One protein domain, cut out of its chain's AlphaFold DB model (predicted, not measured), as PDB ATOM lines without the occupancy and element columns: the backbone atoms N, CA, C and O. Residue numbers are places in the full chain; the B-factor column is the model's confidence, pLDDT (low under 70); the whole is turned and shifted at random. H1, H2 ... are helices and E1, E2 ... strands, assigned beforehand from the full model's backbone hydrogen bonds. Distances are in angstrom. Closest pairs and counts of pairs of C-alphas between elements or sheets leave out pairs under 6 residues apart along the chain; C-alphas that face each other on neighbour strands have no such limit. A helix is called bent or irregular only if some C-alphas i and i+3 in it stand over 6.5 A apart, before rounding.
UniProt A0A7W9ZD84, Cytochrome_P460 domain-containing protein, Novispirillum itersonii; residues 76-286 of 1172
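What this domain is: This is residues 76 to 286 of the 1172 residues of the protein "Cytochrome_P460 domain-containing protein" of Novispirillum itersonii (UniProt A0A7W9ZD84). A twisted sheet of five strands runs through the middle, with H3 packed slantwise over one face and the short H6 across the other. The long helix H1 runs beside H3, while H5 and H7 meet near the E1 side of the sheet, and the loops of residues 159 to 169 and 207 to 217 lie beyond one end of the strands. The 211 printed residues include seven named helices and five named strands, in the order H1 H2 H3 H4 E1 H5 E2 E3 E4 E5 H6 H7. The sheet's order is E1 E2 E3 E4 E5, all antiparallel; the class is mixed, though under half of the residues are in named elements. The whole is compact, with a radius of gyration of the C-alphas of 16.6 A and spans of 50 by 42 by 33 A.

How they stand to each other: Pass residues 76 to 92 and come to H1, residues 93 to 113. H2, residues 116 to 121, is close to H1 but not clearly touching, the C-alphas of Gln 110 and Gln 116 being closest at 6.3 A. With its residues 105 to 113 alone, H1 touches H3, residues 127 to 138, at a shallow tilt of 25 degrees, opposite ways; the C-alphas of Thr 113 and Glu 129 are closest, at 5.1 A. H1 also touches H4, residues 141 to 144, closest at the C-alphas of Arg 98 and Gly 144, 4.7 A. H4 is irregular, but only just: C-alphas 141 and 144 are 7.0 A apart. Next find E1, residues 173 to 178, and E2, residues 199 to 206, with N 177 and O 201 at 2.8 A. E2, E3, residues 218 to 227, E4, residues 236 to 242, and E5, residues 255 to 260, form a meander, each strand the antiparallel neighbour of the one before; look at N 202 and O 223, 2.8 A, N 222 and O 241, 2.8 A, and N 256 and O 240, 2.8 A. H3 is on the sheet at a height of 9.9 A, over E3 and E5. H6, residues 263 to 269, is on the opposite face at a height of 10.1 A, over E4. H4 only grazes the sheet, as does H5, residues 180 to 187. H5 and H7, residues 282 to 285, only just touch, with 3 pairs of C-alphas within 8 A; the closest are those of Leu 186 and Leu 282, 5.3 A. Every O i to N i+4 pair is within hydrogen-bond range in H1, H2, H3 and H5, and 2 of 3 are in H6; H4 and H7 are too short for such a pair.

Where its parts are: Find C-alpha 93 at (-14.862, -43.125, -50.296); from there H1 runs 30.1 A to C-alpha 113. H3 measures 16.1 A, E1 16.9 A, E2 22.6 A, E3 27.4 A, E4 19.7 A and E5 15.4 A from first to last C-alpha. H7 ends at C-alpha 285, at (-24.777, -28.910, -54.591).

The domain as a whole: The C-alphas of Ser 121 and Gly 164 are the two farthest apart, at 50.6 A. The printed part has no cut. The links H4 to E1, H5 to E2, E2 to E3, E4 to E5 and H6 to H7 are long. The mean pLDDT of the printed part is 70.4, and 96 residues are under 70, among them residues 158 to 172, 206 to 220 and 242 to 261.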
ATOM      1  N   TRP A  76      -7.182 -22.302 -45.480       48.78
ATOM      2  CA  TRP A  76      -8.311 -21.417 -45.819       48.78
ATOM      3  C   TRP A  76      -7.937 -20.091 -46.514       48.78
ATOM      4  O   TRP A  76      -8.824 -19.413 -47.040       48.78
ATOM      5  N   LYS A  77      -6.659 -19.683 -46.509       45.00
ATOM      6  CA  LYS A  77      -6.166 -18.522 -47.277       45.00
ATOM      7  C   LYS A  77      -5.739 -18.883 -48.699       45.00
ATOM      8  O   LYS A  77      -5.466 -17.985 -49.492       45.00
ATOM      9  N   THR A  78      -5.601 -20.171 -48.997       44.44
ATOM     10  CA  THR A  78      -4.981 -20.659 -50.229       44.44
ATOM     11  C   THR A  78      -6.027 -21.306 -51.127       44.44
ATOM     12  O   THR A  78      -6.805 -22.132 -50.666       44.44
ATOM     13  N   LEU A  79      -5.991 -21.023 -52.432       41.47
ATOM     14  CA  LEU A  79      -6.770 -21.744 -53.458       41.47
ATOM     15  C   LEU A  79      -6.257 -23.189 -53.701       41.47
ATOM     16  O   LEU A  79      -6.427 -23.748 -54.779       41.47
ATOM     17  N   CYS A  80      -5.596 -23.802 -52.711       44.16
ATOM     18  CA  CYS A  80      -5.182 -25.204 -52.734       44.16
ATOM     19  C   CYS A  80      -6.364 -26.109 -52.361       44.16
ATOM     20  O   CYS A  80      -6.483 -26.552 -51.218       44.16
ATOM     21  N   TYR A  81      -7.267 -26.335 -53.313       41.91
ATOM     22  CA  TYR A  81      -8.422 -27.204 -53.112       41.91
ATOM     23  C   TYR A  81      -8.881 -27.825 -54.440       41.91
ATOM     24  O   TYR A  81      -9.679 -27.230 -55.159       41.91
ATOM     25  N   ASP A  82      -8.371 -29.016 -54.780       42.56
ATOM     26  CA  ASP A  82      -8.839 -29.781 -55.955       42.56
ATOM     27  C   ASP A  82      -9.981 -30.768 -55.625       42.56
ATOM     28  O   ASP A  82     -10.807 -31.091 -56.480       42.56
ATOM     29  N   GLY A  83     -10.076 -31.201 -54.365       50.53
ATOM     30  CA  GLY A  83     -11.014 -32.217 -53.887       50.53
ATOM     31  C   GLY A  83     -12.393 -31.681 -53.510       50.53
ATOM     32  O   GLY A  83     -12.799 -31.832 -52.356       50.53
ATOM     33  N   LYS A  84     -13.111 -31.075 -54.467       64.38
ATOM     34  CA  LYS A  84     -14.478 -30.551 -54.275       64.38
ATOM     35  C   LYS A  84     -15.423 -31.630 -53.747       64.38
ATOM     36  O   LYS A  84     -15.693 -32.601 -54.453       64.38
ATOM     37  N   VAL A  85     -15.978 -31.457 -52.548       71.69
ATOM     38  CA  VAL A  85     -17.060 -32.317 -52.044       71.69
ATOM     39  C   VAL A  85     -18.382 -31.761 -52.584       71.69
ATOM     40  O   VAL A  85     -18.922 -30.783 -52.078       71.69
ATOM     41  N   THR A  86     -18.897 -32.376 -53.645       78.06
ATOM     42  CA  THR A  86     -20.135 -31.975 -54.342       78.06
ATOM     43  C   THR A  86     -21.197 -33.061 -54.190       78.06
ATOM     44  O   THR A  86     -20.912 -34.126 -53.638       78.06
ATOM     45  N   LEU A  87     -22.418 -32.872 -54.712       81.06
ATOM     46  CA  LEU A  87     -23.386 -33.976 -54.716       81.06
ATOM     47  C   LEU A  87     -22.912 -35.168 -55.569       81.06
ATOM     48  O   LEU A  87     -23.203 -36.311 -55.225       81.06
ATOM     49  N   GLN A  88     -22.175 -34.915 -56.657       79.00
ATOM     50  CA  GLN A  88     -21.780 -35.944 -57.627       79.00
ATOM     51  C   GLN A  88     -20.830 -36.986 -57.025       79.00
ATOM     52  O   GLN A  88     -20.956 -38.175 -57.308       79.00
ATOM     53  N   ASN A  89     -19.895 -36.550 -56.176       77.12
ATOM     54  CA  ASN A  89     -18.938 -37.429 -55.504       77.12
ATOM     55  C   ASN A  89     -19.237 -37.636 -54.010       77.12
ATOM     56  O   ASN A  89     -18.464 -38.334 -53.355       77.12
ATOM     57  N   TYR A  90     -20.346 -37.102 -53.482       81.69
ATOM     58  CA  TYR A  90     -20.733 -37.187 -52.067       81.69
ATOM     59  C   TYR A  90     -20.642 -38.610 -51.499       81.69
ATOM     60  O   TYR A  90     -20.171 -38.827 -50.388       81.69
ATOM     61  N   ASP A  91     -21.085 -39.595 -52.280       77.25
ATOM     62  CA  ASP A  91     -21.149 -41.003 -51.888       77.25
ATOM     63  C   ASP A  91     -19.829 -41.784 -52.092       77.25
ATOM     64  O   ASP A  91     -19.787 -42.979 -51.783       77.25
ATOM     65  N   SER A  92     -18.763 -41.132 -52.580       71.69
ATOM     66  CA  SER A  92     -17.433 -41.725 -52.804       71.69
ATOM     67  C   SER A  92     -16.618 -41.879 -51.512       71.69
ATOM     68  O   SER A  92     -16.785 -41.115 -50.565       71.69
ATOM     69  N   LEU A  93     -15.692 -42.845 -51.480       59.22
ATOM     70  CA  LEU A  93     -14.862 -43.125 -50.296       59.22
ATOM     71  C   LEU A  93     -13.996 -41.930 -49.864       59.22
ATOM     72  O   LEU A  93     -13.863 -41.685 -48.667       59.22
ATOM     73  N   ASP A  94     -13.447 -41.175 -50.818       62.00
ATOM     74  CA  ASP A  94     -12.668 -39.958 -50.548       62.00
ATOM     75  C   ASP A  94     -13.547 -38.856 -49.927       62.00
ATOM     76  O   ASP A  94     -13.212 -38.317 -48.873       62.00
ATOM     77  N   SER A  95     -14.730 -38.606 -50.500       70.06
ATOM     78  CA  SER A  95     -15.701 -37.647 -49.959       70.06
ATOM     79  C   SER A  95     -16.177 -38.026 -48.553       70.06
ATOM     80  O   SER A  95     -16.169 -37.182 -47.659       70.06
ATOM     81  N   ILE A  96     -16.530 -39.297 -48.319       63.59
ATOM     82  CA  ILE A  96     -16.913 -39.789 -46.986       63.59
ATOM     83  C   ILE A  96     -15.753 -39.599 -45.994       63.59
ATOM     84  O   ILE A  96     -15.981 -39.143 -44.876       63.59
ATOM     85  N   GLY A  97     -14.511 -39.890 -46.399       57.19
ATOM     86  CA  GLY A  97     -13.318 -39.672 -45.579       57.19
ATOM     87  C   GLY A  97     -13.115 -38.203 -45.189       57.19
ATOM     88  O   GLY A  97     -12.887 -37.906 -44.017       57.19
ATOM     89  N   ARG A  98     -13.270 -37.269 -46.139       70.00
ATOM     90  CA  ARG A  98     -13.189 -35.815 -45.889       70.00
ATOM     91  C   ARG A  98     -14.314 -35.324 -44.974       70.00
ATOM     92  O   ARG A  98     -14.034 -34.644 -43.984       70.00
ATOM     93  N   ARG A  99     -15.560 -35.736 -45.241       77.94
ATOM     94  CA  ARG A  99     -16.732 -35.425 -44.402       77.94
ATOM     95  C   ARG A  99     -16.543 -35.914 -42.969       77.94
ATOM     96  O   ARG A  99     -16.805 -35.158 -42.036       77.94
ATOM     97  N   LEU A 100     -16.045 -37.140 -42.799       66.06
ATOM     98  CA  LEU A 100     -15.766 -37.747 -41.498       66.06
ATOM     99  C   LEU A 100     -14.725 -36.942 -40.705       66.06
ATOM    100  O   LEU A 100     -14.942 -36.679 -39.526       66.06
ATOM    101  N   VAL A 101     -13.635 -36.493 -41.334       63.16
ATOM    102  CA  VAL A 101     -12.606 -35.666 -40.671       63.16
ATOM    103  C   VAL A 101     -13.178 -34.324 -40.212       63.16
ATOM    104  O   VAL A 101     -13.027 -33.966 -39.045       63.16
ATOM    105  N   SER A 102     -13.890 -33.607 -41.087       75.69
ATOM    106  CA  SER A 102     -14.536 -32.335 -40.736       75.69
ATOM    107  C   SER A 102     -15.624 -32.495 -39.666       75.69
ATOM    108  O   SER A 102     -15.731 -31.664 -38.765       75.69
ATOM    109  N   GLY A 103     -16.408 -33.577 -39.715       72.88
ATOM    110  CA  GLY A 103     -17.410 -33.912 -38.698       72.88
ATOM    111  C   GLY A 103     -16.794 -34.241 -37.333       72.88
ATOM    112  O   GLY A 103     -17.245 -33.720 -36.313       72.88
ATOM    113  N   LEU A 104     -15.722 -35.040 -37.303       66.06
ATOM    114  CA  LEU A 104     -14.972 -35.349 -36.080       66.06
ATOM    115  C   LEU A 104     -14.312 -34.102 -35.483       66.06
ATOM    116  O   LEU A 104     -14.343 -33.929 -34.267       66.06
ATOM    117  N   ALA A 105     -13.759 -33.219 -36.317       66.94
ATOM    118  CA  ALA A 105     -13.170 -31.958 -35.874       66.94
ATOM    119  C   ALA A 105     -14.215 -31.012 -35.270       66.94
ATOM    120  O   ALA A 105     -13.989 -30.447 -34.201       66.94
ATOM    121  N   TRP A 106     -15.381 -30.884 -35.910       81.25
ATOM    122  CA  TRP A 106     -16.482 -30.077 -35.389       81.25
ATOM    123  C   TRP A 106     -16.996 -30.625 -34.053       81.25
ATOM    124  O   TRP A 106     -17.141 -29.876 -33.090       81.25
ATOM    125  N   ARG A 107     -17.168 -31.948 -33.944       71.94
ATOM    126  CA  ARG A 107     -17.560 -32.605 -32.689       71.94
ATOM    127  C   ARG A 107     -16.509 -32.450 -31.589       71.94
ATOM    128  O   ARG A 107     -16.865 -32.179 -30.449       71.94
ATOM    129  N   ALA A 108     -15.221 -32.551 -31.921       63.41
ATOM    130  CA  ALA A 108     -14.144 -32.292 -30.970       63.41
ATOM    131  C   ALA A 108     -14.176 -30.842 -30.456       63.41
ATOM    132  O   ALA A 108     -14.001 -30.625 -29.261       63.41
ATOM    133  N   VAL A 109     -14.463 -29.861 -31.318       69.06
ATOM    134  CA  VAL A 109     -14.664 -28.460 -30.908       69.06
ATOM    135  C   VAL A 109     -15.884 -28.313 -29.994       69.06
ATOM    136  O   VAL A 109     -15.761 -27.675 -28.948       69.06
ATOM    137  N   GLN A 110     -17.022 -28.936 -30.320       72.50
ATOM    138  CA  GLN A 110     -18.213 -28.933 -29.456       72.50
ATOM    139  C   GLN A 110     -17.923 -29.511 -28.063       72.50
ATOM    140  O   GLN A 110     -18.313 -28.923 -27.054       72.50
ATOM    141  N   ASP A 111     -17.212 -30.638 -28.002       62.88
ATOM    142  CA  ASP A 111     -16.890 -31.326 -26.751       62.88
ATOM    143  C   ASP A 111     -15.841 -30.560 -25.920       62.88
ATOM    144  O   ASP A 111     -15.953 -30.507 -24.697       62.88
ATOM    145  N   LEU A 112     -14.841 -29.939 -26.563       56.25
ATOM    146  CA  LEU A 112     -13.796 -29.141 -25.899       56.25
ATOM    147  C   LEU A 112     -14.307 -27.801 -25.358       56.25
ATOM    148  O   LEU A 112     -13.769 -27.296 -24.376       56.25
ATOM    149  N   THR A 113     -15.318 -27.215 -25.999       61.19
ATOM    150  CA  THR A 113     -15.884 -25.913 -25.603       61.19
ATOM    151  C   THR A 113     -17.152 -26.017 -24.766       61.19
ATOM    152  O   THR A 113     -17.597 -25.014 -24.220       61.19
ATOM    153  N   GLY A 114     -17.719 -27.218 -24.622       65.56
ATOM    154  CA  GLY A 114     -18.917 -27.459 -23.821       65.56
ATOM    155  C   GLY A 114     -20.245 -27.233 -24.550       65.56
ATOM    156  O   GLY A 114     -21.285 -27.374 -23.911       65.56
ATOM    157  N   MET A 115     -20.246 -26.974 -25.869       76.06
ATOM    158  CA  MET A 115     -21.448 -26.687 -26.685       76.06
ATOM    159  C   MET A 115     -22.586 -27.710 -26.538       76.06
ATOM    160  O   MET A 115     -23.747 -27.369 -26.761       76.06
ATOM    161  N   GLN A 116     -22.291 -28.951 -26.142       75.94
ATOM    162  CA  GLN A 116     -23.324 -29.956 -25.868       75.94
ATOM    163  C   GLN A 116     -24.330 -29.489 -24.801       75.94
ATOM    164  O   GLN A 116     -25.506 -29.833 -24.893       75.94
ATOM    165  N   ALA A 117     -23.902 -28.688 -23.816       71.88
ATOM    166  CA  ALA A 117     -24.789 -28.140 -22.794       71.88
ATOM    167  C   ALA A 117     -25.828 -27.160 -23.386       71.88
ATOM    168  O   ALA A 117     -27.013 -27.485 -23.294       71.88
ATOM    169  N   PRO A 118     -25.458 -26.042 -24.052       70.44
ATOM    170  CA  PRO A 118     -26.431 -25.137 -24.672       70.44
ATOM    171  C   PRO A 118     -27.274 -25.786 -25.781       70.44
ATOM    172  O   PRO A 118     -28.453 -25.458 -25.907       70.44
ATOM    173  N   LEU A 119     -26.740 -26.759 -26.531       80.31
ATOM    174  CA  LEU A 119     -27.529 -27.533 -27.503       80.31
ATOM    175  C   LEU A 119     -28.604 -28.414 -26.839       80.31
ATOM    176  O   LEU A 119     -29.669 -28.643 -27.413       80.31
ATOM    177  N   GLN A 120     -28.358 -28.926 -25.631       77.88
ATOM    178  CA  GLN A 120     -29.333 -29.728 -24.883       77.88
ATOM    179  C   GLN A 120     -30.330 -28.863 -24.103       77.88
ATOM    180  O   GLN A 120     -31.507 -29.216 -24.042       77.88
ATOM    181  N   SER A 121     -29.873 -27.746 -23.527       69.19
ATOM    182  CA  SER A 121     -30.651 -26.872 -22.638       69.19
ATOM    183  C   SER A 121     -31.339 -25.693 -23.328       69.19
ATOM    184  O   SER A 121     -32.176 -25.059 -22.698       69.19
ATOM    185  N   GLY A 122     -30.997 -25.380 -24.583       69.31
ATOM    186  CA  GLY A 122     -31.471 -24.175 -25.274       69.31
ATOM    187  C   GLY A 122     -30.797 -22.878 -24.826       69.31
ATOM    188  O   GLY A 122     -31.269 -21.801 -25.168       69.31
ATOM    189  N   GLN A 123     -29.704 -22.950 -24.065       70.75
ATOM    190  CA  GLN A 123     -28.960 -21.759 -23.651       70.75
ATOM    191  C   GLN A 123     -28.176 -21.129 -24.813       70.75
ATOM    192  O   GLN A 123     -27.865 -21.784 -25.811       70.75
ATOM    193  N   LEU A 124     -27.829 -19.847 -24.650       66.06
ATOM    194  CA  LEU A 124     -26.946 -19.125 -25.566       66.06
ATOM    195  C   LEU A 124     -25.554 -19.768 -25.619       66.06
ATOM    196  O   LEU A 124     -25.093 -20.392 -24.663       66.06
ATOM    197  N   TYR A 125     -24.850 -19.533 -26.721       64.50
ATOM    198  CA  TYR A 125     -23.416 -19.781 -26.793       64.50
ATOM    199  C   TYR A 125     -22.650 -18.659 -26.093       64.50
ATOM    200  O   TYR A 125     -22.801 -17.481 -26.414       64.50
ATOM    201  N   GLY A 126     -21.800 -19.029 -25.142       55.78
ATOM    202  CA  GLY A 126     -20.888 -18.106 -24.493       55.78
ATOM    203  C   GLY A 126     -19.635 -17.825 -25.324       55.78
ATOM    204  O   GLY A 126     -19.402 -18.361 -26.406       55.78
ATOM    205  N   GLY A 127     -18.758 -16.984 -24.768       55.31
ATOM    206  CA  GLY A 127     -17.483 -16.638 -25.409       55.31
ATOM    207  C   GLY A 127     -16.524 -17.816 -25.665       55.31
ATOM    208  O   GLY A 127     -15.628 -17.677 -26.491       55.31
ATOM    209  N   ASP A 128     -16.688 -18.955 -24.978       54.97
ATOM    210  CA  ASP A 128     -15.776 -20.102 -25.117       54.97
ATOM    211  C   ASP A 128     -16.227 -20.986 -26.301       54.97
ATOM    212  O   ASP A 128     -15.425 -21.346 -27.162       54.97
ATOM    213  N   GLU A 129     -17.537 -21.213 -26.421       69.50
ATOM    214  CA  GLU A 129     -18.208 -21.789 -27.585       69.50
ATOM    215  C   GLU A 129     -17.943 -20.939 -28.837       69.50
ATOM    216  O   GLU A 129     -17.535 -21.456 -29.876       69.50
ATOM    217  N   MET A 130     -18.071 -19.615 -28.722       64.44
ATOM    218  CA  MET A 130     -17.765 -18.673 -29.803       64.44
ATOM    219  C   MET A 130     -16.329 -18.747 -30.305       64.44
ATOM    220  O   MET A 130     -16.097 -18.808 -31.515       64.44
ATOM    221  N   ALA A 131     -15.360 -18.789 -29.389       63.06
ATOM    222  CA  ALA A 131     -13.969 -19.011 -29.755       63.06
ATOM    223  C   ALA A 131     -13.791 -20.363 -30.467       63.06
ATOM    224  O   ALA A 131     -13.053 -20.437 -31.446       63.06
ATOM    225  N   GLY A 132     -14.512 -21.408 -30.041       67.94
ATOM    226  CA  GLY A 132     -14.551 -22.712 -30.709       67.94
ATOM    227  C   GLY A 132     -14.970 -22.639 -32.173       67.94
ATOM    228  O   GLY A 132     -14.260 -23.153 -33.038       67.94
ATOM    229  N   VAL A 133     -16.088 -21.970 -32.467       74.69
ATOM    230  CA  VAL A 133     -16.581 -21.795 -33.844       74.69
ATOM    231  C   VAL A 133     -15.562 -21.048 -34.708       74.69
ATOM    232  O   VAL A 133     -15.215 -21.502 -35.798       74.69
ATOM    233  N   ILE A 134     -15.019 -19.937 -34.200       70.94
ATOM    234  CA  ILE A 134     -14.012 -19.136 -34.908       70.94
ATOM    235  C   ILE A 134     -12.738 -19.959 -35.167       70.94
ATOM    236  O   ILE A 134     -12.203 -19.935 -36.276       70.94
ATOM    237  N   LEU A 135     -12.272 -20.738 -34.185       65.44
ATOM    238  CA  LEU A 135     -11.111 -21.625 -34.327       65.44
ATOM    239  C   LEU A 135     -11.353 -22.747 -35.343       65.44
ATOM    240  O   LEU A 135     -10.454 -23.049 -36.124       65.44
ATOM    241  N   PHE A 136     -12.553 -23.332 -35.381       72.88
ATOM    242  CA  PHE A 136     -12.926 -24.338 -36.378       72.88
ATOM    243  C   PHE A 136     -12.829 -23.783 -37.809       72.88
ATOM    244  O   PHE A 136     -12.221 -24.415 -38.676       72.88
ATOM    245  N   LEU A 137     -13.349 -22.573 -38.045       74.25
ATOM    246  CA  LEU A 137     -13.278 -21.892 -39.345       74.25
ATOM    247  C   LEU A 137     -11.833 -21.512 -39.720       74.25
ATOM    248  O   LEU A 137     -11.390 -21.781 -40.838       74.25
ATOM    249  N   LEU A 138     -11.064 -20.957 -38.773       65.38
ATOM    250  CA  LEU A 138      -9.650 -20.589 -38.957       65.38
ATOM    251  C   LEU A 138      -8.702 -21.790 -39.093       65.38
ATOM    252  O   LEU A 138      -7.577 -21.627 -39.564       65.38
ATOM    253  N   ALA A 139      -9.132 -22.990 -38.709       58.53
ATOM    254  CA  ALA A 139      -8.428 -24.236 -38.996       58.53
ATOM    255  C   ALA A 139      -8.786 -24.824 -40.374       58.53
ATOM    256  O   ALA A 139      -8.178 -25.803 -40.798       58.53
ATOM    257  N   GLY A 140      -9.767 -24.247 -41.079       66.69
ATOM    258  CA  GLY A 140     -10.337 -24.843 -42.287       66.69
ATOM    259  C   GLY A 140     -11.143 -26.114 -42.002       66.69
ATOM    260  O   GLY A 140     -11.302 -26.949 -42.889       66.69
ATOM    261  N   GLY A 141     -11.651 -26.284 -40.776       70.56
ATOM    262  CA  GLY A 141     -12.372 -27.483 -40.351       70.56
ATOM    263  C   GLY A 141     -13.631 -27.765 -41.176       70.56
ATOM    264  O   GLY A 141     -13.998 -28.925 -41.344       70.56
ATOM    265  N   HIS A 142     -14.251 -26.737 -41.760       83.00
ATOM    266  CA  HIS A 142     -15.407 -26.849 -42.658       83.00
ATOM    267  C   HIS A 142     -15.057 -27.286 -44.091       83.00
ATOM    268  O   HIS A 142     -15.957 -27.663 -44.833       83.00
ATOM    269  N   LEU A 143     -13.784 -27.264 -44.507       78.38
ATOM    270  CA  LEU A 143     -13.395 -27.454 -45.916       78.38
ATOM    271  C   LEU A 143     -13.624 -28.883 -46.450       78.38
ATOM    272  O   LEU A 143     -13.659 -29.084 -47.662       78.38
ATOM    273  N   GLY A 144     -13.780 -29.883 -45.578       75.50
ATOM    274  CA  GLY A 144     -14.152 -31.256 -45.950       75.50
ATOM    275  C   GLY A 144     -15.664 -31.506 -46.036       75.50
ATOM    276  O   GLY A 144     -16.078 -32.636 -46.292       75.50
ATOM    277  N   TRP A 145     -16.498 -30.489 -45.802       88.06
ATOM    278  CA  TRP A 145     -17.950 -30.568 -45.981       88.06
ATOM    279  C   TRP A 145     -18.371 -30.330 -47.430       88.06
ATOM    280  O   TRP A 145     -17.631 -29.745 -48.219       88.06
ATOM    281  N   ALA A 146     -19.582 -30.777 -47.775       88.19
ATOM    282  CA  ALA A 146     -20.114 -30.558 -49.115       88.19
ATOM    283  C   ALA A 146     -20.393 -29.072 -49.335       88.19
ATOM    284  O   ALA A 146     -20.860 -28.406 -48.413       88.19
ATOM    285  N   HIS A 147     -20.144 -28.560 -50.536       85.75
ATOM    286  CA  HIS A 147     -20.332 -27.144 -50.838       85.75
ATOM    287  C   HIS A 147     -21.110 -26.900 -52.128       85.75
ATOM    288  O   HIS A 147     -21.250 -27.789 -52.971       85.75
ATOM    289  N   ASP A 148     -21.636 -25.682 -52.261       78.69
ATOM    290  CA  ASP A 148     -22.290 -25.249 -53.486       78.69
ATOM    291  C   ASP A 148     -21.325 -25.217 -54.681       78.69
ATOM    292  O   ASP A 148     -20.115 -25.007 -54.560       78.69
ATOM    293  N   VAL A 149     -21.885 -25.483 -55.858       72.50
ATOM    294  CA  VAL A 149     -21.185 -25.491 -57.142       72.50
ATOM    295  C   VAL A 149     -21.841 -24.427 -58.009       72.50
ATOM    296  O   VAL A 149     -23.045 -24.479 -58.259       72.50
ATOM    297  N   ALA A 150     -21.068 -23.445 -58.467       65.19
ATOM    298  CA  ALA A 150     -21.568 -22.407 -59.362       65.19
ATOM    299  C   ALA A 150     -21.409 -22.844 -60.824       65.19
ATOM    300  O   ALA A 150     -20.333 -23.277 -61.226       65.19
ATOM    301  N   SER A 151     -22.450 -22.690 -61.644       58.72
ATOM    302  CA  SER A 151     -22.465 -23.185 -63.031       58.72
ATOM    303  C   SER A 151     -21.435 -22.541 -63.974       58.72
ATOM    304  O   SER A 151     -21.173 -23.093 -65.035       58.72
ATOM    305  N   PHE A 152     -20.897 -21.365 -63.632       54.59
ATOM    306  CA  PHE A 152     -19.999 -20.586 -64.503       54.59
ATOM    307  C   PHE A 152     -18.516 -20.664 -64.099       54.59
ATOM    308  O   PHE A 152     -17.643 -20.639 -64.960       54.59
ATOM    309  N   SER A 153     -18.223 -20.761 -62.800       56.16
ATOM    310  CA  SER A 153     -16.858 -20.869 -62.254       56.16
ATOM    311  C   SER A 153     -16.505 -22.284 -61.782       56.16
ATOM    312  O   SER A 153     -15.398 -22.526 -61.305       56.16
ATOM    313  N   GLU A 154     -17.483 -23.192 -61.822       59.06
ATOM    314  CA  GLU A 154     -17.470 -24.539 -61.243       59.06
ATOM    315  C   GLU A 154     -17.180 -24.607 -59.727       59.06
ATOM    316  O   GLU A 154     -17.056 -25.715 -59.201       59.06
ATOM    317  N   ASP A 155     -17.017 -23.485 -59.004       61.06
ATOM    318  CA  ASP A 155     -16.442 -23.517 -57.640       61.06
ATOM    319  C   ASP A 155     -16.719 -22.306 -56.718       61.06
ATOM    320  O   ASP A 155     -16.720 -22.448 -55.494       61.06
ATOM    321  N   ILE A 156     -16.909 -21.095 -57.255       69.69
ATOM    322  CA  ILE A 156     -17.168 -19.876 -56.459       69.69
ATOM    323  C   ILE A 156     -18.395 -19.146 -57.005       69.69
ATOM    324  O   ILE A 156     -18.431 -18.724 -58.162       69.69
ATOM    325  N   ARG A 157     -19.408 -18.991 -56.157       71.06
ATOM    326  CA  ARG A 157     -20.683 -18.341 -56.465       71.06
ATOM    327  C   ARG A 157     -20.543 -16.821 -56.359       71.06
ATOM    328  O   ARG A 157     -20.045 -16.326 -55.352       71.06
ATOM    329  N   MET A 158     -21.082 -16.071 -57.320       66.31
ATOM    330  CA  MET A 158     -21.373 -14.644 -57.114       66.31
ATOM    331  C   MET A 158     -22.695 -14.474 -56.344       66.31
ATOM    332  O   MET A 158     -23.600 -15.308 -56.428       66.31
ATOM    333  N   THR A 159     -22.827 -13.411 -55.552       65.81
ATOM    334  CA  THR A 159     -24.049 -13.123 -54.773       65.81
ATOM    335  C   THR A 159     -24.961 -12.077 -55.411       65.81
ATOM    336  O   THR A 159     -26.100 -11.952 -54.980       65.81
ATOM    337  N   GLY A 160     -24.514 -11.427 -56.485       59.62
ATOM    338  CA  GLY A 160     -25.277 -10.491 -57.308       59.62
ATOM    339  C   GLY A 160     -24.529 -10.176 -58.613       59.62
ATOM    340  O   GLY A 160     -23.423 -10.692 -58.815       59.62
ATOM    341  N   PRO A 161     -25.122  -9.385 -59.522       54.75
ATOM    342  CA  PRO A 161     -24.487  -8.967 -60.768       54.75
ATOM    343  C   PRO A 161     -23.527  -7.782 -60.561       54.75
ATOM    344  O   PRO A 161     -23.694  -6.986 -59.640       54.75
ATOM    345  N   VAL A 162     -22.568  -7.610 -61.475       52.47
ATOM    346  CA  VAL A 162     -21.726  -6.402 -61.570       52.47
ATOM    347  C   VAL A 162     -22.179  -5.560 -62.763       52.47
ATOM    348  O   VAL A 162     -22.325  -6.081 -63.869       52.47
ATOM    349  N   PHE A 163     -22.374  -4.257 -62.562       45.75
ATOM    350  CA  PHE A 163     -22.761  -3.308 -63.607       45.75
ATOM    351  C   PHE A 163     -22.033  -1.971 -63.431       45.75
ATOM    352  O   PHE A 163     -21.883  -1.478 -62.319       45.75
ATOM    353  N   GLY A 164     -21.521  -1.386 -64.520       46.00
ATOM    354  CA  GLY A 164     -20.799  -0.103 -64.478       46.00
ATOM    355  C   GLY A 164     -19.510  -0.086 -63.633       46.00
ATOM    356  O   GLY A 164     -18.973   0.985 -63.377       46.00
ATOM    357  N   GLY A 165     -19.018  -1.252 -63.196       43.16
ATOM    358  CA  GLY A 165     -17.918  -1.382 -62.231       43.16
ATOM    359  C   GLY A 165     -18.346  -1.408 -60.758       43.16
ATOM    360  O   GLY A 165     -17.485  -1.453 -59.884       43.16
ATOM    361  N   GLN A 166     -19.650  -1.421 -60.475       42.34
ATOM    362  CA  GLN A 166     -20.218  -1.616 -59.141       42.34
ATOM    363  C   GLN A 166     -20.846  -3.013 -59.032       42.34
ATOM    364  O   GLN A 166     -21.544  -3.461 -59.944       42.34
ATOM    365  N   GLY A 167     -20.580  -3.716 -57.929       49.00
ATOM    366  CA  GLY A 167     -21.241  -4.980 -57.596       49.00
ATOM    367  C   GLY A 167     -22.551  -4.720 -56.858       49.00
ATOM    368  O   GLY A 167     -22.548  -4.043 -55.835       49.00
ATOM    369  N   PHE A 168     -23.663  -5.256 -57.364       50.94
ATOM    370  CA  PHE A 168     -24.996  -5.180 -56.747       50.94
ATOM    371  C   PHE A 168     -25.257  -6.430 -55.902       50.94
ATOM    372  O   PHE A 168     -26.276  -7.112 -56.018       50.94
ATOM    373  N   ASP A 169     -24.270  -6.772 -55.087       54.41
ATOM    374  CA  ASP A 169     -24.164  -8.030 -54.370       54.41
ATOM    375  C   ASP A 169     -24.032  -7.780 -52.865       54.41
ATOM    376  O   ASP A 169     -23.595  -6.723 -52.423       54.41
ATOM    377  N   THR A 170     -24.454  -8.742 -52.044       54.00
ATOM    378  CA  THR A 170     -24.394  -8.555 -50.587       54.00
ATOM    379  C   THR A 170     -22.987  -8.809 -50.037       54.00
ATOM    380  O   THR A 170     -22.648  -8.306 -48.974       54.00
ATOM    381  N   HIS A 171     -22.214  -9.691 -50.683       59.22
ATOM    382  CA  HIS A 171     -20.925 -10.198 -50.186       59.22
ATOM    383  C   HIS A 171     -20.000 -10.673 -51.332       59.22
ATOM    384  O   HIS A 171     -19.242 -11.624 -51.154       59.22
ATOM    385  N   GLN A 172     -20.110 -10.075 -52.523       61.44
ATOM    386  CA  GLN A 172     -19.421 -10.427 -53.769       61.44
ATOM    387  C   GLN A 172     -19.423 -11.925 -54.069       61.44
ATOM    388  O   GLN A 172     -20.405 -12.460 -54.593       61.44
ATOM    389  N   ARG A 173     -18.325 -12.600 -53.726       71.50
ATOM    390  CA  ARG A 173     -18.038 -13.998 -54.013       71.50
ATOM    391  C   ARG A 173     -18.131 -14.829 -52.748       71.50
ATOM    392  O   ARG A 173     -17.557 -14.481 -51.716       71.50
ATOM    393  N   VAL A 174     -18.823 -15.959 -52.831       77.62
ATOM    394  CA  VAL A 174     -19.034 -16.856 -51.694       77.62
ATOM    395  C   VAL A 174     -18.924 -18.323 -52.087       77.62
ATOM    396  O   VAL A 174     -19.070 -18.693 -53.252       77.62
ATOM    397  N   ARG A 175     -18.719 -19.161 -51.074       81.56
ATOM    398  CA  ARG A 175     -18.940 -20.605 -51.120       81.56
ATOM    399  C   ARG A 175     -19.716 -21.013 -49.877       81.56
ATOM    400  O   ARG A 175     -19.339 -20.643 -48.765       81.56
ATOM    401  N   VAL A 176     -20.810 -21.740 -50.056       87.62
ATOM    402  CA  VAL A 176     -21.681 -22.207 -48.978       87.62
ATOM    403  C   VAL A 176     -21.401 -23.681 -48.722       87.62
ATOM    404  O   VAL A 176     -21.670 -24.525 -49.569       87.62
ATOM    405  N   PHE A 177     -20.857 -23.984 -47.547       91.19
ATOM    406  CA  PHE A 177     -20.583 -25.331 -47.066       91.19
ATOM    407  C   PHE A 177     -21.713 -25.817 -46.153       91.19
ATOM    408  O   PHE A 177     -22.225 -25.074 -45.312       91.19
ATOM    409  N   TYR A 178     -22.047 -27.095 -46.276       93.00
ATOM    410  CA  TYR A 178     -23.145 -27.760 -45.594       93.00
ATOM    411  C   TYR A 178     -22.606 -28.949 -44.802       93.00
ATOM    412  O   TYR A 178     -22.090 -29.910 -45.381       93.00
ATOM    413  N   SER A 179     -22.756 -28.909 -43.477       93.00
ATOM    414  CA  SER A 179     -22.477 -30.078 -42.638       93.00
ATOM    415  C   SER A 179     -23.296 -31.295 -43.084       93.00
ATOM    416  O   SER A 179     -24.382 -31.172 -43.657       93.00
ATOM    417  N   ASP A 180     -22.774 -32.490 -42.812       88.56
ATOM    418  CA  ASP A 180     -23.307 -33.748 -43.341       88.56
ATOM    419  C   ASP A 180     -24.811 -33.954 -43.081       88.56
ATOM    420  O   ASP A 180     -25.566 -34.354 -43.971       88.56
ATOM    421  N   ALA A 181     -25.264 -33.584 -41.882       90.81
ATOM    422  CA  ALA A 181     -26.667 -33.627 -41.489       90.81
ATOM    423  C   ALA A 181     -27.570 -32.732 -42.362       90.81
ATOM    424  O   ALA A 181     -28.680 -33.137 -42.709       90.81
ATOM    425  N   VAL A 182     -27.092 -31.549 -42.766       93.75
ATOM    426  CA  VAL A 182     -27.832 -30.649 -43.665       93.75
ATOM    427  C   VAL A 182     -27.919 -31.258 -45.063       93.75
ATOM    428  O   VAL A 182     -28.989 -31.249 -45.664       93.75
ATOM    429  N   VAL A 183     -26.845 -31.874 -45.568       92.62
ATOM    430  CA  VAL A 183     -26.882 -32.553 -46.877       92.62
ATOM    431  C   VAL A 183     -27.830 -33.753 -46.860       92.62
ATOM    432  O   VAL A 183     -28.578 -33.959 -47.815       92.62
ATOM    433  N   LYS A 184     -27.870 -34.518 -45.763       91.12
ATOM    434  CA  LYS A 184     -28.839 -35.609 -45.568       91.12
ATOM    435  C   LYS A 184     -30.283 -35.093 -45.547       91.12
ATOM    436  O   LYS A 184     -31.138 -35.686 -46.206       91.12
ATOM    437  N   TRP A 185     -30.548 -33.957 -44.901       94.31
ATOM    438  CA  TRP A 185     -31.849 -33.272 -44.948       94.31
ATOM    439  C   TRP A 185     -32.218 -32.788 -46.367       94.31
ATOM    440  O   TRP A 185     -33.344 -33.011 -46.819       94.31
ATOM    441  N   LEU A 186     -31.263 -32.231 -47.126       92.50
ATOM    442  CA  LEU A 186     -31.454 -31.862 -48.537       92.50
ATOM    443  C   LEU A 186     -31.769 -33.088 -49.415       92.50
ATOM    444  O   LEU A 186     -32.724 -33.050 -50.192       92.50
ATOM    445  N   LYS A 187     -31.027 -34.198 -49.263       91.69
ATOM    446  CA  LYS A 187     -31.283 -35.474 -49.966       91.69
ATOM    447  C   LYS A 187     -32.642 -36.085 -49.593       91.69
ATOM    448  O   LYS A 187     -33.252 -36.739 -50.432       91.69
ATOM    449  N   ASN A 188     -33.156 -35.821 -48.389       92.56
ATOM    450  CA  ASN A 188     -34.513 -36.188 -47.955       92.56
ATOM    451  C   ASN A 188     -35.615 -35.239 -48.488       92.56
ATOM    452  O   ASN A 188     -36.756 -35.265 -48.020       92.56
ATOM    453  N   GLY A 189     -35.294 -34.359 -49.442       89.44
ATOM    454  CA  GLY A 189     -36.247 -33.410 -50.017       89.44
ATOM    455  C   GLY A 189     -36.710 -32.345 -49.023       89.44
ATOM    456  O   GLY A 189     -37.877 -31.964 -49.062       89.44
ATOM    457  N   ARG A 190     -35.816 -31.899 -48.124       92.88
ATOM    458  CA  ARG A 190     -36.059 -30.841 -47.118       92.88
ATOM    459  C   ARG A 190     -37.153 -31.208 -46.094       92.88
ATOM    460  O   ARG A 190     -37.793 -30.341 -45.505       92.88
ATOM    461  N   LYS A 191     -37.379 -32.514 -45.880       89.38
ATOM    462  CA  LYS A 191     -38.375 -33.065 -44.945       89.38
ATOM    463  C   LYS A 191     -37.761 -33.416 -43.591       89.38
ATOM    464  O   LYS A 191     -36.695 -34.029 -43.528       89.38
ATOM    465  N   GLY A 192     -38.515 -33.127 -42.532       89.75
ATOM    466  CA  GLY A 192     -38.062 -33.260 -41.146       89.75
ATOM    467  C   GLY A 192     -37.202 -32.075 -40.707       89.75
ATOM    468  O   GLY A 192     -37.027 -31.112 -41.457       89.75
ATOM    469  N   ASP A 193     -36.678 -32.161 -39.491       90.75
ATOM    470  CA  ASP A 193     -35.848 -31.119 -38.893       90.75
ATOM    471  C   ASP A 193     -34.358 -31.348 -39.157       90.75
ATOM    472  O   ASP A 193     -33.878 -32.484 -39.212       90.75
ATOM    473  N   ILE A 194     -33.610 -30.251 -39.286       94.19
ATOM    474  CA  ILE A 194     -32.150 -30.278 -39.208       94.19
ATOM    475  C   ILE A 194     -31.782 -30.473 -37.726       94.19
ATOM    476  O   ILE A 194     -32.313 -29.738 -36.888       94.19
ATOM    477  N   PRO A 195     -30.906 -31.435 -37.376       91.88
ATOM    478  CA  PRO A 195     -30.561 -31.715 -35.986       91.88
ATOM    479  C   PRO A 195     -29.681 -30.621 -35.374       91.88
ATOM    480  O   PRO A 195     -28.858 -30.000 -36.050       91.88
ATOM    481  N   ASP A 196     -29.829 -30.434 -34.066       90.88
ATOM    482  CA  ASP A 196     -29.030 -29.506 -33.266       90.88
ATOM    483  C   ASP A 196     -27.521 -29.758 -33.406       90.88
ATOM    484  O   ASP A 196     -27.061 -30.897 -33.511       90.88
ATOM    485  N   GLY A 197     -26.741 -28.677 -33.431       87.50
ATOM    486  CA  GLY A 197     -25.300 -28.706 -33.675       87.50
ATOM    487  C   GLY A 197     -24.897 -28.853 -35.148       87.50
ATOM    488  O   GLY A 197     -23.711 -28.725 -35.455       87.50
ATOM    489  N   ALA A 198     -25.834 -29.074 -36.077       92.56
ATOM    490  CA  ALA A 198     -25.560 -28.936 -37.507       92.56
ATOM    491  C   ALA A 198     -25.253 -27.470 -37.867       92.56
ATOM    492  O   ALA A 198     -25.778 -26.544 -37.249       92.56
ATOM    493  N   MET A 199     -24.408 -27.252 -38.875       92.38
ATOM    494  CA  MET A 199     -23.978 -25.915 -39.301       92.38
ATOM    495  C   MET A 199     -24.019 -25.752 -40.827       92.38
ATOM    496  O   MET A 199     -23.779 -26.706 -41.579       92.38
ATOM    497  N   ILE A 200     -24.301 -24.524 -41.266       94.06
ATOM    498  CA  ILE A 200     -24.104 -24.034 -42.634       94.06
ATOM    499  C   ILE A 200     -23.109 -22.866 -42.566       94.06
ATOM    500  O   ILE A 200     -23.235 -21.998 -41.700       94.06
ATOM    501  N   VAL A 201     -22.113 -22.857 -43.454       91.50
ATOM    502  CA  VAL A 201     -21.026 -21.863 -43.483       91.50
ATOM    503  C   VAL A 201     -20.959 -21.205 -44.856       91.50
ATOM    504  O   VAL A 201     -20.515 -21.822 -45.818       91.50
ATOM    505  N   LYS A 202     -21.343 -19.934 -44.952       88.62
ATOM    506  CA  LYS A 202     -21.126 -19.079 -46.123       88.62
ATOM    507  C   LYS A 202     -19.762 -18.403 -45.980       88.62
ATOM    508  O   LYS A 202     -19.640 -17.355 -45.351       88.62
ATOM    509  N   GLN A 203     -18.724 -19.015 -46.542       84.25
ATOM    510  CA  GLN A 203     -17.401 -18.403 -46.656       84.25
ATOM    511  C   GLN A 203     -17.443 -17.301 -47.716       84.25
ATOM    512  O   GLN A 203     -17.997 -17.500 -48.794       84.25
ATOM    513  N   MET A 204     -16.875 -16.144 -47.396       78.25
ATOM    514  CA  MET A 204     -16.922 -14.927 -48.205       78.25
ATOM    515  C   MET A 204     -15.514 -14.587 -48.678       78.25
ATOM    516  O   MET A 204     -14.555 -14.745 -47.919       78.25
ATOM    517  N   TYR A 205     -15.382 -14.093 -49.904       72.88
ATOM    518  CA  TYR A 205     -14.103 -13.773 -50.530       72.88
ATOM    519  C   TYR A 205     -14.069 -12.307 -50.962       72.88
ATOM    520  O   TYR A 205     -15.056 -11.784 -51.474       72.88
ATOM    521  N   GLY A 206     -12.935 -11.643 -50.739       59.91
ATOM    522  CA  GLY A 206     -12.727 -10.261 -51.160       59.91
ATOM    523  C   GLY A 206     -12.180 -10.212 -52.582       59.91
ATOM    524  O   GLY A 206     -11.115 -10.775 -52.837       59.91
ATOM    525  N   SER A 207     -12.885  -9.513 -53.472       53.81
ATOM    526  CA  SER A 207     -12.502  -9.299 -54.869       53.81
ATOM    527  C   SER A 207     -12.644  -7.825 -55.278       53.81
ATOM    528  O   SER A 207     -13.366  -7.043 -54.657       53.81
ATOM    529  N   ASP A 208     -11.942  -7.426 -56.336       53.62
ATOM    530  CA  ASP A 208     -12.285  -6.205 -57.070       53.62
ATOM    531  C   ASP A 208     -13.533  -6.519 -57.925       53.62
ATOM    532  O   ASP A 208     -13.512  -7.531 -58.634       53.62
ATOM    533  N   PRO A 209     -14.617  -5.712 -57.889       46.75
ATOM    534  CA  PRO A 209     -15.788  -5.916 -58.747       46.75
ATOM    535  C   PRO A 209     -15.454  -6.054 -60.242       46.75
ATOM    536  O   PRO A 209     -16.196  -6.697 -60.981       46.75
ATOM    537  N   LEU A 210     -14.346  -5.458 -60.696       45.88
ATOM    538  CA  LEU A 210     -13.884  -5.486 -62.084       45.88
ATOM    539  C   LEU A 210     -12.980  -6.687 -62.421       45.88
ATOM    540  O   LEU A 210     -12.721  -6.932 -63.603       45.88
ATOM    541  N   ASP A 211     -12.490  -7.439 -61.431       51.03
ATOM    542  CA  ASP A 211     -11.560  -8.548 -61.666       51.03
ATOM    543  C   ASP A 211     -12.296  -9.800 -62.160       51.03
ATOM    544  O   ASP A 211     -12.761 -10.637 -61.390       51.03
ATOM    545  N   THR A 212     -12.370  -9.964 -63.480       44.06
ATOM    546  CA  THR A 212     -12.919 -11.171 -64.119       44.06
ATOM    547  C   THR A 212     -11.977 -12.381 -64.065       44.06
ATOM    548  O   THR A 212     -12.337 -13.452 -64.558       44.06
ATOM    549  N   THR A 213     -10.785 -12.261 -63.466       41.06
ATOM    550  CA  THR A 213      -9.845 -13.376 -63.330       41.06
ATOM    551  C   THR A 213     -10.134 -14.197 -62.070       41.06
ATOM    552  O   THR A 213     -10.084 -13.733 -60.933       41.06
ATOM    553  N   TYR A 214     -10.438 -15.479 -62.269       44.97
ATOM    554  CA  TYR A 214     -10.587 -16.441 -61.180       44.97
ATOM    555  C   TYR A 214      -9.202 -16.808 -60.624       44.97
ATOM    556  O   TYR A 214      -8.553 -17.720 -61.137       44.97
ATOM    557  N   GLY A 215      -8.713 -16.088 -59.603       41.12
ATOM    558  CA  GLY A 215      -7.393 -16.406 -59.034       41.12
ATOM    559  C   GLY A 215      -6.838 -15.604 -57.849       41.12
ATOM    560  O   GLY A 215      -5.802 -16.017 -57.325       41.12
ATOM    561  N   ALA A 216      -7.457 -14.502 -57.405       46.31
ATOM    562  CA  ALA A 216      -6.899 -13.626 -56.354       46.31
ATOM    563  C   ALA A 216      -7.683 -13.614 -55.018       46.31
ATOM    564  O   ALA A 216      -7.318 -12.895 -54.082       46.31
ATOM    565  N   ASP A 217      -8.723 -14.440 -54.919       55.31
ATOM    566  CA  ASP A 217      -9.777 -14.373 -53.904       55.31
ATOM    567  C   ASP A 217      -9.304 -14.819 -52.507       55.31
ATOM    568  O   ASP A 217      -9.353 -15.995 -52.136       55.31
ATOM    569  N   ARG A 218      -8.855 -13.863 -51.686       62.00
ATOM    570  CA  ARG A 218      -8.595 -14.099 -50.257       62.00
ATOM    571  C   ARG A 218      -9.913 -14.146 -49.495       62.00
ATOM    572  O   ARG A 218     -10.775 -13.295 -49.699       62.00
ATOM    573  N   THR A 219     -10.035 -15.083 -48.555       69.88
ATOM    574  CA  THR A 219     -11.169 -15.124 -47.621       69.88
ATOM    575  C   THR A 219     -11.304 -13.776 -46.907       69.88
ATOM    576  O   THR A 219     -10.386 -13.332 -46.214       69.88
ATOM    577  N   ALA A 220     -12.451 -13.136 -47.109       68.00
ATOM    578  CA  ALA A 220     -12.883 -11.893 -46.484       68.00
ATOM    579  C   ALA A 220     -13.508 -12.143 -45.108       68.00
ATOM    580  O   ALA A 220     -13.391 -11.308 -44.212       68.00
ATOM    581  N   GLY A 221     -14.153 -13.299 -44.933       75.06
ATOM    582  CA  GLY A 221     -14.907 -13.615 -43.730       75.06
ATOM    583  C   GLY A 221     -15.809 -14.839 -43.878       75.06
ATOM    584  O   GLY A 221     -15.715 -15.582 -44.856       75.06
ATOM    585  N   TRP A 222     -16.712 -15.018 -42.917       82.12
ATOM    586  CA  TRP A 222     -17.751 -16.048 -42.919       82.12
ATOM    587  C   TRP A 222     -19.067 -15.492 -42.369       82.12
ATOM    588  O   TRP A 222     -19.057 -14.805 -41.355       82.12
ATOM    589  N   ALA A 223     -20.192 -15.838 -42.987       83.38
ATOM    590  CA  ALA A 223     -21.499 -15.806 -42.334       83.38
ATOM    591  C   ALA A 223     -21.899 -17.251 -42.016       83.38
ATOM    592  O   ALA A 223     -21.721 -18.134 -42.859       83.38
ATOM    593  N   ILE A 224     -22.410 -17.519 -40.823       86.94
ATOM    594  CA  ILE A 224     -22.720 -18.880 -40.381       86.94
ATOM    595  C   ILE A 224     -24.064 -18.951 -39.667       86.94
ATOM    596  O   ILE A 224     -24.527 -17.976 -39.079       86.94
ATOM    597  N   MET A 225     -24.644 -20.148 -39.681       90.69
ATOM    598  CA  MET A 225     -25.805 -20.496 -38.870       90.69
ATOM    599  C   MET A 225     -25.600 -21.885 -38.252       90.69
ATOM    600  O   MET A 225     -25.345 -22.858 -38.970       90.69
ATOM    601  N   VAL A 226     -25.679 -21.974 -36.920       90.12
ATOM    602  CA  VAL A 226     -25.567 -23.225 -36.145       90.12
ATOM    603  C   VAL A 226     -26.921 -23.560 -35.532       90.12
ATOM    604  O   VAL A 226     -27.520 -22.731 -34.849       90.12
ATOM    605  N   ARG A 227     -27.416 -24.773 -35.773       91.44
ATOM    606  CA  ARG A 227     -28.747 -25.207 -35.349       91.44
ATOM    607  C   ARG A 227     -28.811 -25.346 -33.825       91.44
ATOM    608  O   ARG A 227     -28.083 -26.159 -33.257       91.44
ATOM    609  N   ASN A 228     -29.713 -24.604 -33.190       88.25
ATOM    610  CA  ASN A 228     -30.121 -24.800 -31.802       88.25
ATOM    611  C   ASN A 228     -31.636 -24.566 -31.688       88.25
ATOM    612  O   ASN A 228     -32.099 -23.479 -31.348       88.25
ATOM    613  N   SER A 229     -32.410 -25.616 -31.964       88.81
ATOM    614  CA  SER A 229     -33.882 -25.654 -31.980       88.81
ATOM    615  C   SER A 229     -34.569 -25.302 -30.656       88.81
ATOM    616  O   SER A 229     -35.795 -25.316 -30.582       88.81
ATOM    617  N   LYS A 230     -33.794 -25.021 -29.603       87.06
ATOM    618  CA  LYS A 230     -34.270 -24.754 -28.244       87.06
ATOM    619  C   LYS A 230     -33.941 -23.344 -27.741       87.06
ATOM    620  O   LYS A 230     -34.426 -22.980 -26.670       87.06
ATOM    621  N   ALA A 231     -33.119 -22.588 -28.475       80.38
ATOM    622  CA  ALA A 231     -32.650 -21.254 -28.083       80.38
ATOM    623  C   ALA A 231     -33.479 -20.103 -28.674       80.38
ATOM    624  O   ALA A 231     -33.581 -19.052 -28.052       80.38
ATOM    625  N   SER A 232     -34.087 -20.308 -29.843       86.19
ATOM    626  CA  SER A 232     -34.974 -19.349 -30.513       86.19
ATOM    627  C   SER A 232     -36.002 -20.072 -31.379       86.19
ATOM    628  O   SER A 232     -35.873 -21.271 -31.638       86.19
ATOM    629  N   HIS A 233     -37.039 -19.354 -31.807       89.81
ATOM    630  CA  HIS A 233     -38.153 -19.866 -32.607       89.81
ATOM    631  C   HIS A 233     -37.732 -20.328 -34.009       89.81
ATOM    632  O   HIS A 233     -38.090 -21.433 -34.415       89.81
ATOM    633  N   ASP A 234     -36.914 -19.542 -34.716       89.62
ATOM    634  CA  ASP A 234     -36.225 -19.974 -35.944       89.62
ATOM    635  C   ASP A 234     -35.236 -21.130 -35.656       89.62
ATOM    636  O   ASP A 234     -35.023 -22.041 -36.463       89.62
ATOM    637  N   GLY A 235     -34.668 -21.114 -34.448       89.12
ATOM    638  CA  GLY A 235     -33.782 -22.115 -33.875       89.12
ATOM    639  C   GLY A 235     -32.391 -22.157 -34.504       89.12
ATOM    640  O   GLY A 235     -31.799 -23.242 -34.617       89.12
ATOM    641  N   TRP A 236     -31.864 -21.005 -34.914       88.31
ATOM    642  CA  TRP A 236     -30.482 -20.846 -35.348       88.31
ATOM    643  C   TRP A 236     -29.748 -19.799 -34.517       88.31
ATOM    644  O   TRP A 236     -30.256 -18.717 -34.246       88.31
ATOM    645  N   MET A 237     -28.501 -20.123 -34.176       83.44
ATOM    646  CA  MET A 237     -27.484 -19.149 -33.794       83.44
ATOM    647  C   MET A 237     -26.858 -18.598 -35.078       83.44
ATOM    648  O   MET A 237     -26.195 -19.353 -35.794       83.44
ATOM    649  N   TRP A 238     -27.046 -17.315 -35.364       80.62
ATOM    650  CA  TRP A 238     -26.514 -16.616 -36.540       80.62
ATOM    651  C   TRP A 238     -25.267 -15.834 -36.160       80.62
ATOM    652  O   TRP A 238     -25.283 -15.215 -35.107       80.62
ATOM    653  N   GLN A 239     -24.216 -15.822 -36.984       76.75
ATOM    654  CA  GLN A 239     -23.006 -15.026 -36.721       76.75
ATOM    655  C   GLN A 239     -22.335 -14.565 -38.025       76.75
ATOM    656  O   GLN A 239     -22.267 -15.325 -38.994       76.75
ATOM    657  N   LEU A 240     -21.771 -13.351 -38.033       74.81
ATOM    658  CA  LEU A 240     -20.996 -12.794 -39.147       74.81
ATOM    659  C   LEU A 240     -19.571 -12.445 -38.696       74.81
ATOM    660  O   LEU A 240     -19.352 -11.827 -37.660       74.81
ATOM    661  N   ILE A 241     -18.572 -12.829 -39.476       71.81
ATOM    662  CA  ILE A 241     -17.152 -12.696 -39.144       71.81
ATOM    663  C   ILE A 241     -16.458 -12.050 -40.338       71.81
ATOM    664  O   ILE A 241     -16.509 -12.613 -41.428       71.81
ATOM    665  N   PHE A 242     -15.761 -10.931 -40.145       66.44
ATOM    666  CA  PHE A 242     -14.907 -10.300 -41.155       66.44
ATOM    667  C   PHE A 242     -13.442 -10.300 -40.710       66.44
ATOM    668  O   PHE A 242     -13.103 -10.157 -39.535       66.44
ATOM    669  N   LEU A 243     -12.533 -10.449 -41.668       61.22
ATOM    670  CA  LEU A 243     -11.097 -10.420 -41.416       61.22
ATOM    671  C   LEU A 243     -10.537  -8.999 -41.631       61.22
ATOM    672  O   LEU A 243     -10.955  -8.329 -42.577       61.22
ATOM    673  N   PRO A 244      -9.535  -8.533 -40.848       50.25
ATOM    674  CA  PRO A 244      -9.060  -7.133 -40.851       50.25
ATOM    675  C   PRO A 244      -8.503  -6.546 -42.163       50.25
ATOM    676  O   PRO A 244      -8.029  -5.412 -42.169       50.25
ATOM    677  N   LYS A 245      -8.488  -7.309 -43.260       48.03
ATOM    678  CA  LYS A 245      -8.071  -6.874 -44.606       48.03
ATOM    679  C   LYS A 245      -9.079  -7.249 -45.701       48.03
ATOM    680  O   LYS A 245      -8.716  -7.234 -46.872       48.03
ATOM    681  N   GLY A 246     -10.303  -7.619 -45.327       43.38
ATOM    682  CA  GLY A 246     -11.353  -8.001 -46.266       43.38
ATOM    683  C   GLY A 246     -12.793  -7.627 -45.895       43.38
ATOM    684  O   GLY A 246     -13.669  -8.347 -46.360       43.38
ATOM    685  N   PRO A 247     -13.111  -6.576 -45.107       42.28
ATOM    686  CA  PRO A 247     -14.491  -6.104 -45.099       42.28
ATOM    687  C   PRO A 247     -14.844  -5.605 -46.518       42.28
ATOM    688  O   PRO A 247     -14.093  -4.786 -47.064       42.28
ATOM    689  N   PRO A 248     -15.946  -6.067 -47.137       41.03
ATOM    690  CA  PRO A 248     -16.527  -5.349 -48.263       41.03
ATOM    691  C   PRO A 248     -16.994  -3.962 -47.793       41.03
ATOM    692  O   PRO A 248     -17.098  -3.692 -46.590       41.03
ATOM    693  N   PHE A 249     -17.283  -3.074 -48.746       40.66
ATOM    694  CA  PHE A 249     -17.913  -1.792 -48.433       40.66
ATOM    695  C   PHE A 249     -19.182  -2.019 -47.582       40.66
ATOM    696  O   PHE A 249     -19.937  -2.956 -47.826       40.66
ATOM    697  N   ASN A 250     -19.389  -1.152 -46.586       38.84
ATOM    698  CA  ASN A 250     -20.566  -1.066 -45.704       38.84
ATOM    699  C   ASN A 250     -20.706  -2.069 -44.533       38.84
ATOM    700  O   ASN A 250     -21.716  -2.012 -43.832       38.84
ATOM    701  N   ALA A 251     -19.718  -2.920 -44.224       36.84
ATOM    702  CA  ALA A 251     -19.733  -3.691 -42.968       36.84
ATOM    703  C   ALA A 251     -19.395  -2.791 -41.745       36.84
ATOM    704  O   ALA A 251     -18.277  -2.274 -41.677       36.84
ATOM    705  N   PRO A 252     -20.302  -2.591 -40.758       37.50
ATOM    706  CA  PRO A 252     -20.103  -1.618 -39.671       37.50
ATOM    707  C   PRO A 252     -19.120  -2.074 -38.577       37.50
ATOM    708  O   PRO A 252     -18.680  -1.257 -37.768       37.50
ATOM    709  N   THR A 253     -18.760  -3.359 -38.536       41.56
ATOM    710  CA  THR A 253     -17.808  -3.950 -37.583       41.56
ATOM    711  C   THR A 253     -17.022  -5.091 -38.225       41.56
ATOM    712  O   THR A 253     -17.446  -5.690 -39.209       41.56
ATOM    713  N   LEU A 254     -15.885  -5.455 -37.619       36.34
ATOM    714  CA  LEU A 254     -15.127  -6.656 -38.001       36.34
ATOM    715  C   LEU A 254     -15.847  -7.975 -37.643       36.34
ATOM    716  O   LEU A 254     -15.441  -9.032 -38.105       36.34
ATOM    717  N   PHE A 255     -16.904  -7.935 -36.831       43.47
ATOM    718  CA  PHE A 255     -17.696  -9.098 -36.417       43.47
ATOM    719  C   PHE A 255     -19.138  -8.643 -36.148       43.47
ATOM    720  O   PHE A 255     -19.314  -7.661 -35.423       43.47
ATOM    721  N   SER A 256     -20.153  -9.341 -36.672       46.81
ATOM    722  CA  SER A 256     -21.480  -9.348 -36.040       46.81
ATOM    723  C   SER A 256     -21.565 -10.517 -35.060       46.81
ATOM    724  O   SER A 256     -20.866 -11.530 -35.162       46.81
ATOM    725  N   TYR A 257     -22.371 -10.311 -34.034       50.88
ATOM    726  CA  TYR A 257     -22.426 -11.162 -32.858       50.88
ATOM    727  C   TYR A 257     -23.123 -12.481 -33.169       50.88
ATOM    728  O   TYR A 257     -23.948 -12.547 -34.074       50.88
ATOM    729  N   ALA A 258     -22.813 -13.527 -32.401       50.56
ATOM    730  CA  ALA A 258     -23.591 -14.749 -32.494       50.56
ATOM    731  C   ALA A 258     -24.874 -14.627 -31.680       50.56
ATOM    732  O   ALA A 258     -24.822 -14.775 -30.459       50.56
ATOM    733  N   GLN A 259     -26.002 -14.376 -32.341       61.66
ATOM    734  CA  GLN A 259     -27.297 -14.253 -31.675       61.66
ATOM    735  C   GLN A 259     -28.251 -15.377 -32.106       61.66
ATOM    736  O   GLN A 259     -28.307 -15.711 -33.295       61.66
ATOM    737  N   PRO A 260     -28.995 -15.998 -31.168       55.69
ATOM    738  CA  PRO A 260     -30.140 -16.822 -31.524       55.69
ATOM    739  C   PRO A 260     -31.204 -15.917 -32.132       55.69
ATOM    740  O   PRO A 260     -31.525 -14.891 -31.541       55.69
ATOM    741  N   GLY A 261     -31.736 -16.283 -33.296       55.28
ATOM    742  CA  GLY A 261     -32.738 -15.467 -33.978       55.28
ATOM    743  C   GLY A 261     -32.276 -14.032 -34.263       55.28
ATOM    744  O   GLY A 261     -33.021 -13.092 -34.001       55.28
ATOM    745  N   ASP A 262     -31.049 -13.849 -34.776       71.25
ATOM    746  CA  ASP A 262     -30.552 -12.538 -35.215       71.25
ATOM    747  C   ASP A 262     -31.494 -11.950 -36.271       71.25
ATOM    748  O   ASP A 262     -31.544 -12.384 -37.428       71.25
ATOM    749  N   ASN A 263     -32.251 -10.938 -35.859       67.50
ATOM    750  CA  ASN A 263     -33.323 -10.381 -36.663       67.50
ATOM    751  C   ASN A 263     -32.783  -9.703 -37.928       67.50
ATOM    752  O   ASN A 263     -33.468  -9.710 -38.954       67.50
ATOM    753  N   PHE A 264     -31.524  -9.238 -37.922       73.31
ATOM    754  CA  PHE A 264     -30.858  -8.777 -39.139       73.31
ATOM    755  C   PHE A 264     -30.825  -9.874 -40.215       73.31
ATOM    756  O   PHE A 264     -31.152  -9.606 -41.368       73.31
ATOM    757  N   CYS A 265     -30.504 -11.120 -39.850       78.44
ATOM    758  CA  CYS A 265     -30.529 -12.252 -40.778       78.44
ATOM    759  C   CYS A 265     -31.958 -12.720 -41.100       78.44
ATOM    760  O   CYS A 265     -32.254 -13.031 -42.259       78.44
ATOM    761  N   LEU A 266     -32.848 -12.754 -40.100       82.12
ATOM    762  CA  LEU A 266     -34.230 -13.227 -40.268       82.12
ATOM    763  C   LEU A 266     -35.071 -12.340 -41.191       82.12
ATOM    764  O   LEU A 266     -35.957 -12.868 -41.856       82.12
ATOM    765  N   SER A 267     -34.763 -11.047 -41.305       79.06
ATOM    766  CA  SER A 267     -35.404 -10.114 -42.249       79.06
ATOM    767  C   SER A 267     -35.536 -10.674 -43.681       79.06
ATOM    768  O   SER A 267     -36.589 -10.566 -44.315       79.06
ATOM    769  N   CYS A 268     -34.497 -11.361 -44.168       82.31
ATOM    770  CA  CYS A 268     -34.531 -12.116 -45.417       82.31
ATOM    771  C   CYS A 268     -34.878 -13.590 -45.180       82.31
ATOM    772  O   CYS A 268     -35.726 -14.148 -45.871       82.31
ATOM    773  N   HIS A 269     -34.229 -14.250 -44.216       89.12
ATOM    774  CA  HIS A 269     -34.322 -15.705 -44.057       89.12
ATOM    775  C   HIS A 269     -35.721 -16.218 -43.661       89.12
ATOM    776  O   HIS A 269     -36.076 -17.343 -44.023       89.12
ATOM    777  N   ALA A 270     -36.552 -15.396 -43.012       90.31
ATOM    778  CA  ALA A 270     -37.951 -15.702 -42.704       90.31
ATOM    779  C   ALA A 270     -38.843 -15.860 -43.950       90.31
ATOM    780  O   ALA A 270     -39.925 -16.434 -43.856       90.31
ATOM    781  N   ALA A 271     -38.398 -15.394 -45.122       91.50
ATOM    782  CA  ALA A 271     -39.096 -15.591 -46.390       91.50
ATOM    783  C   ALA A 271     -38.824 -16.960 -47.041       91.50
ATOM    784  O   ALA A 271     -39.325 -17.219 -48.135       91.50
ATOM    785  N   ALA A 272     -38.022 -17.836 -46.428       92.38
ATOM    786  CA  ALA A 272     -37.791 -19.180 -46.946       92.38
ATOM    787  C   ALA A 272     -39.047 -20.059 -46.795       92.38
ATOM    788  O   ALA A 272     -39.691 -20.059 -45.753       92.38
ATOM    789  N   ASP A 273     -39.356 -20.869 -47.808       92.19
ATOM    790  CA  ASP A 273     -40.555 -21.722 -47.940       92.19
ATOM    791  C   ASP A 273     -40.720 -22.858 -46.894       92.19
ATOM    792  O   ASP A 273     -41.535 -23.768 -47.072       92.19
ATOM    793  N   ASN A 274     -39.921 -22.866 -45.826       91.38
ATOM    794  CA  ASN A 274     -39.729 -24.008 -44.940       91.38
ATOM    795  C   ASN A 274     -39.389 -23.591 -43.503       91.38
ATOM    796  O   ASN A 274     -38.673 -22.626 -43.256       91.38
ATOM    797  N   LYS A 275     -39.788 -24.441 -42.554       87.56
ATOM    798  CA  LYS A 275     -39.616 -24.223 -41.108       87.56
ATOM    799  C   LYS A 275     -38.169 -24.259 -40.595       87.56
ATOM    800  O   LYS A 275     -37.965 -24.087 -39.402       87.56
ATOM    801  N   GLN A 276     -37.181 -24.550 -41.445       91.25
ATOM    802  CA  GLN A 276     -35.764 -24.436 -41.078       91.25
ATOM    803  C   GLN A 276     -35.164 -23.095 -41.539       91.25
ATOM    804  O   GLN A 276     -33.955 -22.914 -41.419       91.25
ATOM    805  N   VAL A 277     -35.982 -22.163 -42.051       91.56
ATOM    806  CA  VAL A 277     -35.639 -20.738 -42.224       91.56
ATOM    807  C   VAL A 277     -34.385 -20.544 -43.108       91.56
ATOM    808  O   VAL A 277     -33.493 -19.729 -42.865       91.56
ATOM    809  N   THR A 278     -34.272 -21.378 -44.151       91.50
ATOM    810  CA  THR A 278     -33.111 -21.419 -45.053       91.50
ATOM    811  C   THR A 278     -33.495 -21.691 -46.510       91.50
ATOM    812  O   THR A 278     -34.247 -22.620 -46.815       91.50
ATOM    813  N   PHE A 279     -32.913 -20.918 -47.431       89.31
ATOM    814  CA  PHE A 279     -33.050 -21.082 -48.888       89.31
ATOM    815  C   PHE A 279     -32.267 -22.283 -49.454       89.31
ATOM    816  O   PHE A 279     -32.254 -22.514 -50.662       89.31
ATOM    817  N   SER A 280     -31.585 -23.043 -48.591       89.50
ATOM    818  CA  SER A 280     -30.720 -24.160 -48.978       89.50
ATOM    819  C   SER A 280     -31.474 -25.233 -49.769       89.50
ATOM    820  O   SER A 280     -32.499 -25.754 -49.317       89.50
ATOM    821  N   SER A 281     -30.920 -25.600 -50.925       86.69
ATOM    822  CA  SER A 281     -31.507 -26.520 -51.896       86.69
ATOM    823  C   SER A 281     -30.499 -27.583 -52.342       86.69
ATOM    824  O   SER A 281     -29.289 -27.353 -52.386       86.69
ATOM    825  N   LEU A 282     -30.995 -28.762 -52.729       86.12
ATOM    826  CA  LEU A 282     -30.146 -29.820 -53.281       86.12
ATOM    827  C   LEU A 282     -29.493 -29.396 -54.613       86.12
ATOM    828  O   LEU A 282     -28.408 -29.875 -54.933       86.12
ATOM    829  N   GLN A 283     -30.111 -28.468 -55.354       80.31
ATOM    830  CA  GLN A 283     -29.573 -27.947 -56.615       80.31
ATOM    831  C   GLN A 283     -28.324 -27.078 -56.403       80.31
ATOM    832  O   GLN A 283     -27.459 -27.030 -57.278       80.31
ATOM    833  N   ASN A 284     -28.163 -26.453 -55.225       80.19
ATOM    834  CA  ASN A 284     -26.942 -25.708 -54.901       80.19
ATOM    835  C   ASN A 284     -25.702 -26.623 -54.959       80.19
ATOM    836  O   ASN A 284     -24.667 -26.218 -55.473       80.19
ATOM    837  N   LEU A 285     -25.834 -27.887 -54.533       80.12
ATOM    838  CA  LEU A 285     -24.777 -28.910 -54.591       80.12
ATOM    839  C   LEU A 285     -24.606 -29.568 -55.981       80.12
ATOM    840  O   LEU A 285     -23.727 -30.418 -56.148       80.12
ATOM    841  N   GLN A 286     -25.473 -29.247 -56.951       75.81
ATOM    842  CA  GLN A 286     -25.527 -29.880 -58.280       75.81
ATOM    843  C   GLN A 286     -24.941 -29.025 -59.409       75.81
ATOM    844  O   GLN A 286     -24.657 -29.578 -60.469       75.81
TER     845      GLN A 286